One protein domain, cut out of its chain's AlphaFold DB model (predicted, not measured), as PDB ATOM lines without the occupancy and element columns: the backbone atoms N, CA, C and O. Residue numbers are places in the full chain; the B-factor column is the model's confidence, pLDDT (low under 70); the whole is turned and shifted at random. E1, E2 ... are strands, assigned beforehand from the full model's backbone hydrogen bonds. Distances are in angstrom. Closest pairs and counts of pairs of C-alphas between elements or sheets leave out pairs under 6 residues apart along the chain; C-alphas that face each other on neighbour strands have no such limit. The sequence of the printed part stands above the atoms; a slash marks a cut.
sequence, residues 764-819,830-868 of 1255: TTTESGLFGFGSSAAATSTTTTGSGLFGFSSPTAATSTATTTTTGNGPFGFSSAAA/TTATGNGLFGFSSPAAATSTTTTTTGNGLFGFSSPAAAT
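What this domain is: This is residues 764 to 819 and 830 to 868 of the 1255 residues of an uncharacterized protein of Helianthus annuus (UniProt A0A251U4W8). The chain is wound in flat, stacked turns, a small two-walled solenoid in which one strand after another folds back on itself like a narrow U. E1, E2, E5 and E6 each make such a U, and E3 with E4 makes one out of two strands, so that the first arms stack as one wall and the second arms as the other. The printed part has 95 residues with six named strands, E1 to E6 in order along the chain, and no named helix; the class is all strand. The strands form one branched sheet of parallel neighbours, twisted. The whole is compact, with a radius of gyration of the C-alphas of 12.0 A and spans of 33 by 23 by 13 A.

How they stand to each other: E1, residues 764 to 774, bends by 168 degrees at Phe 771. It is an edge strand, parallel to E2, residues 781 to 793, at 11 degrees; N 765 and O 783 are 3.0 A apart, and N 774 and O 792 are 2.8 A apart, both within hydrogen-bond range. E2 bends by 168 degrees at Phe 790, and its pairing is staggered: residues 781 to 787 pair with E3, residues 803 to 809, and residues 790 to 793 with E4, residues 812 to 815. E3 and E4 lie on the other side of E2 from E1. Both are parallel to E2, with N 784 and O 805 2.8 A apart, and N 814 and O 791 2.8 A apart. The closest C-alphas of E3 and E4, those of Gly 808 and Phe 814, are 4.6 A apart. E5, residues 830 to 841, bends by 166 degrees at Phe 838 and is parallel to E3 at 7 degrees, with N 833 and O 806 2.8 A apart. It is also parallel to E4, with N 840 and O 813 2.8 A apart. On the other side of E5 is the edge strand E6, residues 849 to 862, parallel to it at 7 degrees, with N 854 and O 832 2.8 A apart; E6 bends by 169 degrees at Phe 859. E1 and E6 are apart.

Where its parts are: E1 begins at C-alpha 764, (148.194, 163.818, 190.579), and its ends are 9.1 A apart. E2 measures 14.9 A, E3 19.4 A, E4 10.2 A, E5 11.5 A and E6 16.6 A from first to last C-alpha. E6 ends at C-alpha 862, (144.180, 146.169, 176.187).

The domain as a whole: The C-alphas farthest apart, those of Ser 800 and Leu 858, are 35.8 A apart. Residues 820 to 829 are not printed, and C-alphas 819 and 830 are 10.2 A apart across this cut. Of the links that are printed whole, E3 to E4 is tight and the others are short. The mean pLDDT of the printed part is 74.4; 35 residues are under 70, among them residues 776 to 782, 796 to 803 and 844 to 850.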
ATOM      1  N   THR A 764     149.023 164.939 190.124       54.75
ATOM      2  CA  THR A 764     148.194 163.818 190.579       54.75
ATOM      3  C   THR A 764     146.731 164.246 190.690       54.75
ATOM      4  O   THR A 764     146.406 165.205 191.382       54.75
ATOM      5  N   THR A 765     145.828 163.532 190.015       62.66
ATOM      6  CA  THR A 765     144.373 163.737 190.151       62.66
ATOM      7  C   THR A 765     143.694 162.434 190.555       62.66
ATOM      8  O   THR A 765     143.915 161.392 189.935       62.66
ATOM      9  N   THR A 766     142.895 162.484 191.622       61.50
ATOM     10  CA  THR A 766     142.186 161.332 192.196       61.50
ATOM     11  C   THR A 766     140.736 161.707 192.477       61.50
ATOM     12  O   THR A 766     140.457 162.365 193.478       61.50
ATOM     13  N   GLU A 767     139.809 161.273 191.623       66.62
ATOM     14  CA  GLU A 767     138.370 161.419 191.879       66.62
ATOM     15  C   GLU A 767     137.758 160.095 192.335       66.62
ATOM     16  O   GLU A 767     138.048 159.039 191.762       66.62
ATOM     17  N   SER A 768     136.894 160.149 193.352       57.38
ATOM     18  CA  SER A 768     136.185 158.996 193.911       57.38
ATOM     19  C   SER A 768     134.670 159.227 193.936       57.38
ATOM     20  O   SER A 768     134.168 160.174 194.535       57.38
ATOM     21  N   GLY A 769     133.917 158.348 193.270       67.94
ATOM     22  CA  GLY A 769     132.460 158.469 193.152       67.94
ATOM     23  C   GLY A 769     131.798 157.218 192.578       67.94
ATOM     24  O   GLY A 769     132.444 156.194 192.374       67.94
ATOM     25  N   LEU A 770     130.494 157.271 192.284       78.75
ATOM     26  CA  LEU A 770     129.828 156.175 191.558       78.75
ATOM     27  C   LEU A 770     130.422 156.028 190.144       78.75
ATOM     28  O   LEU A 770     130.725 154.923 189.694       78.75
ATOM     29  N   PHE A 771     130.652 157.169 189.499       80.69
ATOM     30  CA  PHE A 771     131.507 157.329 188.332       80.69
ATOM     31  C   PHE A 771     132.622 158.288 188.762       80.69
ATOM     32  O   PHE A 771     132.309 159.412 189.151       80.69
ATOM     33  N   GLY A 772     133.878 157.844 188.775       76.31
ATOM     34  CA  GLY A 772     135.024 158.691 189.127       76.31
ATOM     35  C   GLY A 772     135.808 159.058 187.878       76.31
ATOM     36  O   GLY A 772     136.235 158.150 187.161       76.31
ATOM     37  N   PHE A 773     135.996 160.353 187.615       78.69
ATOM     38  CA  PHE A 773     136.629 160.853 186.396       78.69
ATOM     39  C   PHE A 773     137.976 161.505 186.717       78.69
ATOM     40  O   PHE A 773     138.076 162.691 186.999       78.69
ATOM     41  N   GLY A 774     139.054 160.730 186.640       76.06
ATOM     42  CA  GLY A 774     140.388 161.310 186.650       76.06
ATOM     43  C   GLY A 774     140.620 162.094 185.357       76.06
ATOM     44  O   GLY A 774     140.612 161.501 184.276       76.06
ATOM     45  N   SER A 775     140.918 163.389 185.470       71.81
ATOM     46  CA  SER A 775     141.521 164.178 184.391       71.81
ATOM     47  C   SER A 775     142.458 165.251 184.938       71.81
ATOM     48  O   SER A 775     142.051 166.034 185.795       71.81
ATOM     49  N   SER A 776     143.690 165.328 184.422       62.53
ATOM     50  CA  SER A 776     144.623 166.427 184.701       62.53
ATOM     51  C   SER A 776     144.839 167.325 183.483       62.53
ATOM     52  O   SER A 776     144.666 166.907 182.333       62.53
ATOM     53  N   ALA A 777     145.270 168.561 183.742       58.25
ATOM     54  CA  ALA A 777     145.839 169.441 182.725       58.25
ATOM     55  C   ALA A 777     147.210 168.921 182.240       58.25
ATOM     56  O   ALA A 777     147.789 168.006 182.835       58.25
ATOM     57  N   ALA A 778     147.715 169.509 181.155       57.34
ATOM     58  CA  ALA A 778     149.015 169.180 180.579       57.34
ATOM     59  C   ALA A 778     150.174 169.567 181.515       57.34
ATOM     60  O   ALA A 778     150.262 170.713 181.958       57.34
ATOM     61  N   ALA A 779     151.082 168.625 181.767       59.03
ATOM     62  CA  ALA A 779     152.298 168.825 182.552       59.03
ATOM     63  C   ALA A 779     153.395 167.834 182.117       59.03
ATOM     64  O   ALA A 779     153.108 166.851 181.432       59.03
ATOM     65  N   THR A 780     154.646 168.068 182.528       57.66
ATOM     66  CA  THR A 780     155.798 167.199 182.203       57.66
ATOM     67  C   THR A 780     155.657 165.789 182.792       57.66
ATOM     68  O   THR A 780     156.183 164.824 182.242       57.66
ATOM     69  N   SER A 781     154.914 165.645 183.892       59.66
ATOM     70  CA  SER A 781     154.499 164.351 184.433       59.66
ATOM     71  C   SER A 781     153.030 164.421 184.855       59.66
ATOM     72  O   SER A 781     152.637 165.288 185.635       59.66
ATOM     73  N   THR A 782     152.186 163.534 184.333       69.62
ATOM     74  CA  THR A 782     150.750 163.509 184.656       69.62
ATOM     75  C   THR A 782     150.348 162.133 185.172       69.62
ATOM     76  O   THR A 782     150.586 161.125 184.513       69.62
ATOM     77  N   THR A 783     149.716 162.076 186.348       75.12
ATOM     78  CA  THR A 783     149.222 160.826 186.947       75.12
ATOM     79  C   THR A 783     147.740 160.969 187.266       75.12
ATOM     80  O   THR A 783     147.333 161.628 188.222       75.12
ATOM     81  N   THR A 784     146.910 160.352 186.434       79.12
ATOM     82  CA  THR A 784     145.458 160.559 186.407       79.12
ATOM     83  C   THR A 784     144.724 159.302 186.869       79.12
ATOM     84  O   THR A 784     144.807 158.273 186.200       79.12
ATOM     85  N   THR A 785     143.979 159.361 187.977       83.38
ATOM     86  CA  THR A 785     143.302 158.198 188.587       83.38
ATOM     87  C   THR A 785     141.810 158.450 188.826       83.38
ATOM     88  O   THR A 785     141.427 159.134 189.773       83.38
ATOM     89  N   GLY A 786     140.946 157.863 187.998       83.81
ATOM     90  CA  GLY A 786     139.505 157.798 188.246       83.81
ATOM     91  C   GLY A 786     139.146 156.554 189.050       83.81
ATOM     92  O   GLY A 786     139.536 155.447 188.672       83.81
ATOM     93  N   SER A 787     138.401 156.715 190.145       79.06
ATOM     94  CA  SER A 787     138.019 155.613 191.037       79.06
ATOM     95  C   SER A 787     136.511 155.555 191.308       79.06
ATOM     96  O   SER A 787     135.882 156.566 191.615       79.06
ATOM     97  N   GLY A 788     135.897 154.374 191.195       81.75
ATOM     98  CA  GLY A 788     134.457 154.241 191.444       81.75
ATOM     99  C   GLY A 788     133.861 152.867 191.157       81.75
ATOM    100  O   GLY A 788     134.582 151.876 191.070       81.75
ATOM    101  N   LEU A 789     132.536 152.802 190.963       84.50
ATOM    102  CA  LEU A 789     131.912 151.632 190.319       84.50
ATOM    103  C   LEU A 789     132.369 151.549 188.854       84.50
ATOM    104  O   LEU A 789     132.707 150.471 188.361       84.50
ATOM    105  N   PHE A 790     132.438 152.715 188.209       84.38
ATOM    106  CA  PHE A 790     133.104 152.946 186.933       84.38
ATOM    107  C   PHE A 790     134.208 153.994 187.147       84.38
ATOM    108  O   PHE A 790     133.910 155.151 187.442       84.38
ATOM    109  N   GLY A 791     135.476 153.591 187.049       83.00
ATOM    110  CA  GLY A 791     136.627 154.487 187.212       83.00
ATOM    111  C   GLY A 791     137.232 154.829 185.859       83.00
ATOM    112  O   GLY A 791     137.851 153.961 185.248       83.00
ATOM    113  N   PHE A 792     137.052 156.063 185.393       82.12
ATOM    114  CA  PHE A 792     137.558 156.554 184.111       82.12
ATOM    115  C   PHE A 792     138.766 157.469 184.326       82.12
ATOM    116  O   PHE A 792     138.649 158.472 185.021       82.12
ATOM    117  N   SER A 793     139.896 157.184 183.683       83.81
ATOM    118  CA  SER A 793     141.028 158.117 183.597       83.81
ATOM    119  C   SER A 793     141.246 158.583 182.167       83.81
ATOM    120  O   SER A 793     141.496 157.748 181.296       83.81
ATOM    121  N   SER A 794     141.241 159.902 181.948       79.88
ATOM    122  CA  SER A 794     141.735 160.521 180.716       79.88
ATOM    123  C   SER A 794     142.490 161.829 180.996       79.88
ATOM    124  O   SER A 794     141.889 162.778 181.495       79.88
ATOM    125  N   PRO A 795     143.787 161.927 180.657       71.25
ATOM    126  CA  PRO A 795     144.573 163.145 180.785       71.25
ATOM    127  C   PRO A 795     144.262 164.094 179.620       71.25
ATOM    128  O   PRO A 795     143.816 163.661 178.553       71.25
ATOM    129  N   THR A 796     144.550 165.380 179.796       62.88
ATOM    130  CA  THR A 796     144.567 166.342 178.682       62.88
ATOM    131  C   THR A 796     145.854 166.166 177.867       62.88
ATOM    132  O   THR A 796     146.901 165.857 178.431       62.88
ATOM    133  N   ALA A 797     145.795 166.359 176.545       57.94
ATOM    134  CA  ALA A 797     146.963 166.234 175.669       57.94
ATOM    135  C   ALA A 797     148.099 167.195 176.083       57.94
ATOM    136  O   ALA A 797     147.862 168.386 176.283       57.94
ATOM    137  N   ALA A 798     149.326 166.674 176.196       55.16
ATOM    138  CA  ALA A 798     150.511 167.433 176.596       55.16
ATOM    139  C   ALA A 798     151.388 167.816 175.390       55.16
ATOM    140  O   ALA A 798     151.563 167.031 174.460       55.16
ATOM    141  N   THR A 799     151.948 169.028 175.420       51.34
ATOM    142  CA  THR A 799     152.606 169.684 174.270       51.34
ATOM    143  C   THR A 799     154.137 169.563 174.243       51.34
ATOM    144  O   THR A 799     154.791 170.218 173.435       51.34
ATOM    145  N   SER A 800     154.732 168.777 175.142       51.41
ATOM    146  CA  SER A 800     156.186 168.594 175.273       51.41
ATOM    147  C   SER A 800     156.502 167.217 175.870       51.41
ATOM    148  O   SER A 800     155.582 166.500 176.264       51.41
ATOM    149  N   THR A 801     157.787 166.852 175.938       51.97
ATOM    150  CA  THR A 801     158.306 165.578 176.463       51.97
ATOM    151  C   THR A 801     157.696 165.251 177.829       51.97
ATOM    152  O   THR A 801     158.065 165.857 178.834       51.97
ATOM    153  N   ALA A 802     156.752 164.307 177.862       61.72
ATOM    154  CA  ALA A 802     155.953 164.028 179.051       61.72
ATOM    155  C   ALA A 802     155.842 162.531 179.361       61.72
ATOM    156  O   ALA A 802     155.738 161.689 178.462       61.72
ATOM    157  N   THR A 803     155.778 162.224 180.657       67.56
ATOM    158  CA  THR A 803     155.407 160.902 181.177       67.56
ATOM    159  C   THR A 803     153.961 160.949 181.660       67.56
ATOM    160  O   THR A 803     153.628 161.679 182.589       67.56
ATOM    161  N   THR A 804     153.084 160.186 181.014       73.31
ATOM    162  CA  THR A 804     151.630 160.232 181.234       73.31
ATOM    163  C   THR A 804     151.125 158.884 181.731       73.31
ATOM    164  O   THR A 804     151.079 157.919 180.972       73.31
ATOM    165  N   THR A 805     150.736 158.804 183.001       79.81
ATOM    166  CA  THR A 805     150.198 157.597 183.646       79.81
ATOM    167  C   THR A 805     148.703 157.755 183.914       79.81
ATOM    168  O   THR A 805     148.266 158.732 184.522       79.81
ATOM    169  N   THR A 806     147.887 156.797 183.476       83.44
ATOM    170  CA  THR A 806     146.420 156.891 183.546       83.44
ATOM    171  C   THR A 806     145.835 155.606 184.127       83.44
ATOM    172  O   THR A 806     145.876 154.567 183.466       83.44
ATOM    173  N   THR A 807     145.278 155.659 185.336       86.88
ATOM    174  CA  THR A 807     144.856 154.480 186.108       86.88
ATOM    175  C   THR A 807     143.350 154.488 186.392       86.88
ATOM    176  O   THR A 807     142.899 155.114 187.347       86.88
ATOM    177  N   GLY A 808     142.562 153.780 185.582       86.56
ATOM    178  CA  GLY A 808     141.127 153.609 185.822       86.56
ATOM    179  C   GLY A 808     140.877 152.473 186.813       86.56
ATOM    180  O   GLY A 808     141.147 151.321 186.482       86.56
ATOM    181  N   ASN A 809     140.371 152.781 188.009       84.31
ATOM    182  CA  ASN A 809     140.183 151.828 189.109       84.31
ATOM    183  C   ASN A 809     138.695 151.622 189.446       84.31
ATOM    184  O   ASN A 809     137.979 152.567 189.769       84.31
ATOM    185  N   GLY A 810     138.231 150.376 189.475       84.94
ATOM    186  CA  GLY A 810     136.886 150.041 189.959       84.94
ATOM    187  C   GLY A 810     136.430 148.672 189.472       84.94
ATOM    188  O   GLY A 810     137.145 148.045 188.705       84.94
ATOM    189  N   PRO A 811     135.234 148.177 189.828       87.25
ATOM    190  CA  PRO A 811     134.655 147.000 189.178       87.25
ATOM    191  C   PRO A 811     134.658 147.112 187.643       87.25
ATOM    192  O   PRO A 811     134.928 146.122 186.968       87.25
ATOM    193  N   PHE A 812     134.470 148.317 187.099       87.69
ATOM    194  CA  PHE A 812     134.754 148.639 185.701       87.69
ATOM    195  C   PHE A 812     135.811 149.754 185.626       87.69
ATOM    196  O   PHE A 812     135.486 150.938 185.728       87.69
ATOM    197  N   GLY A 813     137.081 149.379 185.478       87.75
ATOM    198  CA  GLY A 813     138.192 150.317 185.299       87.75
ATOM    199  C   GLY A 813     138.422 150.621 183.821       87.75
ATOM    200  O   GLY A 813     138.567 149.699 183.021       87.75
ATOM    201  N   PHE A 814     138.472 151.900 183.457       86.50
ATOM    202  CA  PHE A 814     138.729 152.389 182.102       86.50
ATOM    203  C   PHE A 814     139.871 153.404 182.116       86.50
ATOM    204  O   PHE A 814     139.780 154.441 182.772       86.50
ATOM    205  N   SER A 815     140.922 153.156 181.342       87.00
ATOM    206  CA  SER A 815     141.970 154.141 181.086       87.00
ATOM    207  C   SER A 815     142.117 154.432 179.597       87.00
ATOM    208  O   SER A 815     142.143 153.535 178.752       87.00
ATOM    209  N   SER A 816     142.242 155.713 179.280       79.38
ATOM    210  CA  SER A 816     142.609 156.208 177.960       79.38
ATOM    211  C   SER A 816     143.616 157.336 178.122       79.38
ATOM    212  O   SER A 816     143.449 158.194 178.979       79.38
ATOM    213  N   ALA A 817     144.636 157.379 177.275       68.69
ATOM    214  CA  ALA A 817     145.434 158.582 177.084       68.69
ATOM    215  C   ALA A 817     144.884 159.372 175.893       68.69
ATOM    216  O   ALA A 817     144.546 158.773 174.867       68.69
ATOM    217  N   ALA A 818     144.803 160.698 176.018       61.53
ATOM    218  CA  ALA A 818     144.521 161.570 174.884       61.53
ATOM    219  C   ALA A 818     145.686 161.547 173.881       61.53
ATOM    220  O   ALA A 818     146.843 161.358 174.258       61.53
ATOM    221  N   ALA A 819     145.383 161.759 172.600       55.81
ATOM    222  CA  ALA A 819     146.406 161.859 171.566       55.81
ATOM    223  C   ALA A 819     147.204 163.159 171.750       55.81
ATOM    224  O   ALA A 819     146.637 164.250 171.682       55.81
ATOM    225  N   THR A 830     153.779 156.882 177.678       73.44
ATOM    226  CA  THR A 830     152.377 156.771 178.111       73.44
ATOM    227  C   THR A 830     152.094 155.402 178.718       73.44
ATOM    228  O   THR A 830     152.254 154.384 178.050       73.44
ATOM    229  N   THR A 831     151.626 155.371 179.965       81.00
ATOM    230  CA  THR A 831     151.268 154.154 180.706       81.00
ATOM    231  C   THR A 831     149.781 154.177 181.045       81.00
ATOM    232  O   THR A 831     149.356 154.862 181.973       81.00
ATOM    233  N   ALA A 832     148.972 153.414 180.312       84.19
ATOM    234  CA  ALA A 832     147.534 153.324 180.546       84.19
ATOM    235  C   ALA A 832     147.168 152.007 181.243       84.19
ATOM    236  O   ALA A 832     147.362 150.932 180.678       84.19
ATOM    237  N   THR A 833     146.584 152.076 182.441       88.12
ATOM    238  CA  THR A 833     146.255 150.915 183.283       88.12
ATOM    239  C   THR A 833     144.770 150.905 183.653       88.12
ATOM    240  O   THR A 833     144.297 151.806 184.336       88.12
ATOM    241  N   GLY A 834     144.014 149.915 183.185       88.12
ATOM    242  CA  GLY A 834     142.616 149.712 183.577       88.12
ATOM    243  C   GLY A 834     142.531 148.536 184.538       88.12
ATOM    244  O   GLY A 834     142.803 147.418 184.116       88.12
ATOM    245  N   ASN A 835     142.176 148.767 185.802       87.69
ATOM    246  CA  ASN A 835     142.098 147.745 186.849       87.69
ATOM    247  C   ASN A 835     140.641 147.499 187.265       87.69
ATOM    248  O   ASN A 835     139.955 148.448 187.650       87.69
ATOM    249  N   GLY A 836     140.185 146.240 187.286       87.56
ATOM    250  CA  GLY A 836     138.850 145.944 187.811       87.56
ATOM    251  C   GLY A 836     138.369 144.499 187.815       87.56
ATOM    252  O   GLY A 836     139.140 143.552 187.716       87.56
ATOM    253  N   LEU A 837     137.047 144.318 187.887       89.44
ATOM    254  CA  LEU A 837     136.408 143.078 187.425       89.44
ATOM    255  C   LEU A 837     136.481 143.031 185.889       89.44
ATOM    256  O   LEU A 837     136.808 141.997 185.311       89.44
ATOM    257  N   PHE A 838     136.272 144.183 185.254       90.06
ATOM    258  CA  PHE A 838     136.585 144.459 183.858       90.06
ATOM    259  C   PHE A 838     137.592 145.614 183.812       90.06
ATOM    260  O   PHE A 838     137.286 146.708 184.287       90.06
ATOM    261  N   GLY A 839     138.789 145.364 183.280       89.06
ATOM    262  CA  GLY A 839     139.872 146.347 183.192       89.06
ATOM    263  C   GLY A 839     140.191 146.682 181.744       89.06
ATOM    264  O   GLY A 839     140.843 145.894 181.061       89.06
ATOM    265  N   PHE A 840     139.722 147.833 181.271       87.69
ATOM    266  CA  PHE A 840     139.899 148.320 179.905       87.69
ATOM    267  C   PHE A 840     141.004 149.374 179.843       87.69
ATOM    268  O   PHE A 840     140.960 150.361 180.575       87.69
ATOM    269  N   SER A 841     141.951 149.206 178.924       88.44
ATOM    270  CA  SER A 841     142.992 150.194 178.641       88.44
ATOM    271  C   SER A 841     143.123 150.432 177.135       88.44
ATOM    272  O   SER A 841     143.352 149.496 176.363       88.44
ATOM    273  N   SER A 842     142.920 151.679 176.698       83.56
ATOM    274  CA  SER A 842     142.937 152.069 175.282       83.56
ATOM    275  C   SER A 842     143.422 153.517 175.085       83.56
ATOM    276  O   SER A 842     142.624 154.455 175.069       83.56
ATOM    277  N   PRO A 843     144.744 153.734 174.969       73.81
ATOM    278  CA  PRO A 843     145.320 155.030 174.632       73.81
ATOM    279  C   PRO A 843     145.145 155.359 173.145       73.81
ATOM    280  O   PRO A 843     145.306 154.499 172.272       73.81
ATOM    281  N   ALA A 844     144.823 156.623 172.871       66.25
ATOM    282  CA  ALA A 844     144.595 157.135 171.527       66.25
ATOM    283  C   ALA A 844     145.874 157.138 170.668       66.25
ATOM    284  O   ALA A 844     146.996 157.012 171.162       66.25
ATOM    285  N   ALA A 845     145.696 157.277 169.353       58.56
ATOM    286  CA  ALA A 845     146.800 157.265 168.403       58.56
ATOM    287  C   ALA A 845     147.648 158.538 168.517       58.56
ATOM    288  O   ALA A 845     147.162 159.631 168.237       58.56
ATOM    289  N   ALA A 846     148.921 158.380 168.878       57.41
ATOM    290  CA  ALA A 846     149.918 159.442 168.868       57.41
ATOM    291  C   ALA A 846     151.166 158.987 168.101       57.41
ATOM    292  O   ALA A 846     151.663 157.865 168.276       57.41
ATOM    293  N   THR A 847     151.669 159.866 167.237       51.44
ATOM    294  CA  THR A 847     152.927 159.677 166.507       51.44
ATOM    295  C   THR A 847     154.100 159.757 167.493       51.44
ATOM    296  O   THR A 847     154.037 160.497 168.471       51.44
ATOM    297  N   SER A 848     155.166 158.983 167.272       53.06
ATOM    298  CA  SER A 848     156.406 159.031 168.078       53.06
ATOM    299  C   SER A 848     156.232 158.886 169.607       53.06
ATOM    300  O   SER A 848     156.935 159.523 170.385       53.06
ATOM    301  N   THR A 849     155.303 158.030 170.055       62.44
ATOM    302  CA  THR A 849     155.024 157.783 171.485       62.44
ATOM    303  C   THR A 849     155.303 156.329 171.880       62.44
ATOM    304  O   THR A 849     154.789 155.403 171.242       62.44
ATOM    305  N   THR A 850     156.044 156.122 172.974       66.94
ATOM    306  CA  THR A 850     156.221 154.812 173.625       66.94
ATOM    307  C   THR A 850     155.066 154.564 174.586       66.94
ATOM    308  O   THR A 850     154.847 155.334 175.518       66.94
ATOM    309  N   THR A 851     154.306 153.495 174.359       70.88
ATOM    310  CA  THR A 851     153.013 153.275 175.020       70.88
ATOM    311  C   THR A 851     152.922 151.893 175.663       70.88
ATOM    312  O   THR A 851     152.860 150.872 174.975       70.88
ATOM    313  N   THR A 852     152.852 151.867 176.990       77.94
ATOM    314  CA  THR A 852     152.581 150.679 177.803       77.94
ATOM    315  C   THR A 852     151.095 150.644 178.145       77.94
ATOM    316  O   THR A 852     150.554 151.588 178.714       77.94
ATOM    317  N   THR A 853     150.409 149.565 177.776       81.31
ATOM    318  CA  THR A 853     148.944 149.465 177.883       81.31
ATOM    319  C   THR A 853     148.578 148.212 178.656       81.31
ATOM    320  O   THR A 853     148.856 147.111 178.194       81.31
ATOM    321  N   THR A 854     147.963 148.366 179.823       86.69
ATOM    322  CA  THR A 854     147.757 147.302 180.809       86.69
ATOM    323  C   THR A 854     146.272 147.183 181.164       86.69
ATOM    324  O   THR A 854     145.737 147.994 181.915       86.69
ATOM    325  N   GLY A 855     145.582 146.180 180.622       87.31
ATOM    326  CA  GLY A 855     144.200 145.850 180.997       87.31
ATOM    327  C   GLY A 855     144.173 144.711 182.015       87.31
ATOM    328  O   GLY A 855     144.390 143.567 181.630       87.31
ATOM    329  N   ASN A 856     143.915 145.002 183.288       87.19
ATOM    330  CA  ASN A 856     143.944 144.048 184.400       87.19
ATOM    331  C   ASN A 856     142.540 143.801 184.965       87.19
ATOM    332  O   ASN A 856     141.875 144.733 185.423       87.19
ATOM    333  N   GLY A 857     142.105 142.546 185.055       87.69
ATOM    334  CA  GLY A 857     140.915 142.235 185.845       87.69
ATOM    335  C   GLY A 857     140.497 140.779 185.827       87.69
ATOM    336  O   GLY A 857     141.296 139.905 185.525       87.69
ATOM    337  N   LEU A 858     139.225 140.478 186.096       89.94
ATOM    338  CA  LEU A 858     138.690 139.161 185.726       89.94
ATOM    339  C   LEU A 858     138.609 139.051 184.193       89.94
ATOM    340  O   LEU A 858     138.973 138.023 183.622       89.94
ATOM    341  N   PHE A 859     138.224 140.148 183.540       90.38
ATOM    342  CA  PHE A 859     138.330 140.358 182.101       90.38
ATOM    343  C   PHE A 859     139.221 141.580 181.829       90.38
ATOM    344  O   PHE A 859     138.780 142.723 181.965       90.38
ATOM    345  N   GLY A 860     140.482 141.341 181.474       89.00
ATOM    346  CA  GLY A 860     141.419 142.376 181.041       89.00
ATOM    347  C   GLY A 860     141.297 142.631 179.537       89.00
ATOM    348  O   GLY A 860     141.278 141.682 178.755       89.00
ATOM    349  N   PHE A 861     141.238 143.895 179.122       88.06
ATOM    350  CA  PHE A 861     141.178 144.324 177.721       88.06
ATOM    351  C   PHE A 861     142.207 145.428 177.466       88.06
ATOM    352  O   PHE A 861     142.200 146.448 178.154       88.06
ATOM    353  N   SER A 862     143.073 145.248 176.471       88.00
ATOM    354  CA  SER A 862     144.180 146.169 176.187       88.00
ATOM    355  C   SER A 862     144.324 146.419 174.683       88.00
ATOM    356  O   SER A 862     144.472 145.469 173.908       88.00
ATOM    357  N   SER A 863     144.214 147.684 174.256       83.00
ATOM    358  CA  SER A 863     144.149 148.073 172.836       83.00
ATOM    359  C   SER A 863     144.697 149.493 172.570       83.00
ATOM    360  O   SER A 863     143.928 150.458 172.547       83.00
ATOM    361  N   PRO A 864     146.025 149.655 172.388       71.56
ATOM    362  CA  PRO A 864     146.644 150.920 171.987       71.56
ATOM    363  C   PRO A 864     146.605 151.160 170.477       71.56
ATOM    364  O   PRO A 864     146.466 150.225 169.688       71.56
ATOM    365  N   ALA A 865     146.823 152.417 170.077       64.06
ATOM    366  CA  ALA A 865     146.900 152.845 168.676       64.06
ATOM    367  C   ALA A 865     148.178 153.653 168.324       64.06
ATOM    368  O   ALA A 865     148.186 154.406 167.354       64.06
ATOM    369  N   ALA A 866     149.242 153.541 169.128       58.19
ATOM    370  CA  ALA A 866     150.417 154.427 169.098       58.19
ATOM    371  C   ALA A 866     151.671 153.836 168.408       58.19
ATOM    372  O   ALA A 866     151.677 152.693 167.949       58.19
ATOM    373  N   ALA A 867     152.742 154.638 168.318       54.19
ATOM    374  CA  ALA A 867     153.903 154.380 167.457       54.19
ATOM    375  C   ALA A 867     154.980 153.406 167.987       54.19
ATOM    376  O   ALA A 867     155.755 152.917 167.177       54.19
ATOM    377  N   THR A 868     155.021 153.086 169.285       54.06
ATOM    378  CA  THR A 868     155.800 151.965 169.856       54.06
ATOM    379  C   THR A 868     154.994 151.391 171.017       54.06
ATOM    380  O   THR A 868     154.661 152.134 171.938       54.06
TER     381      THR A 868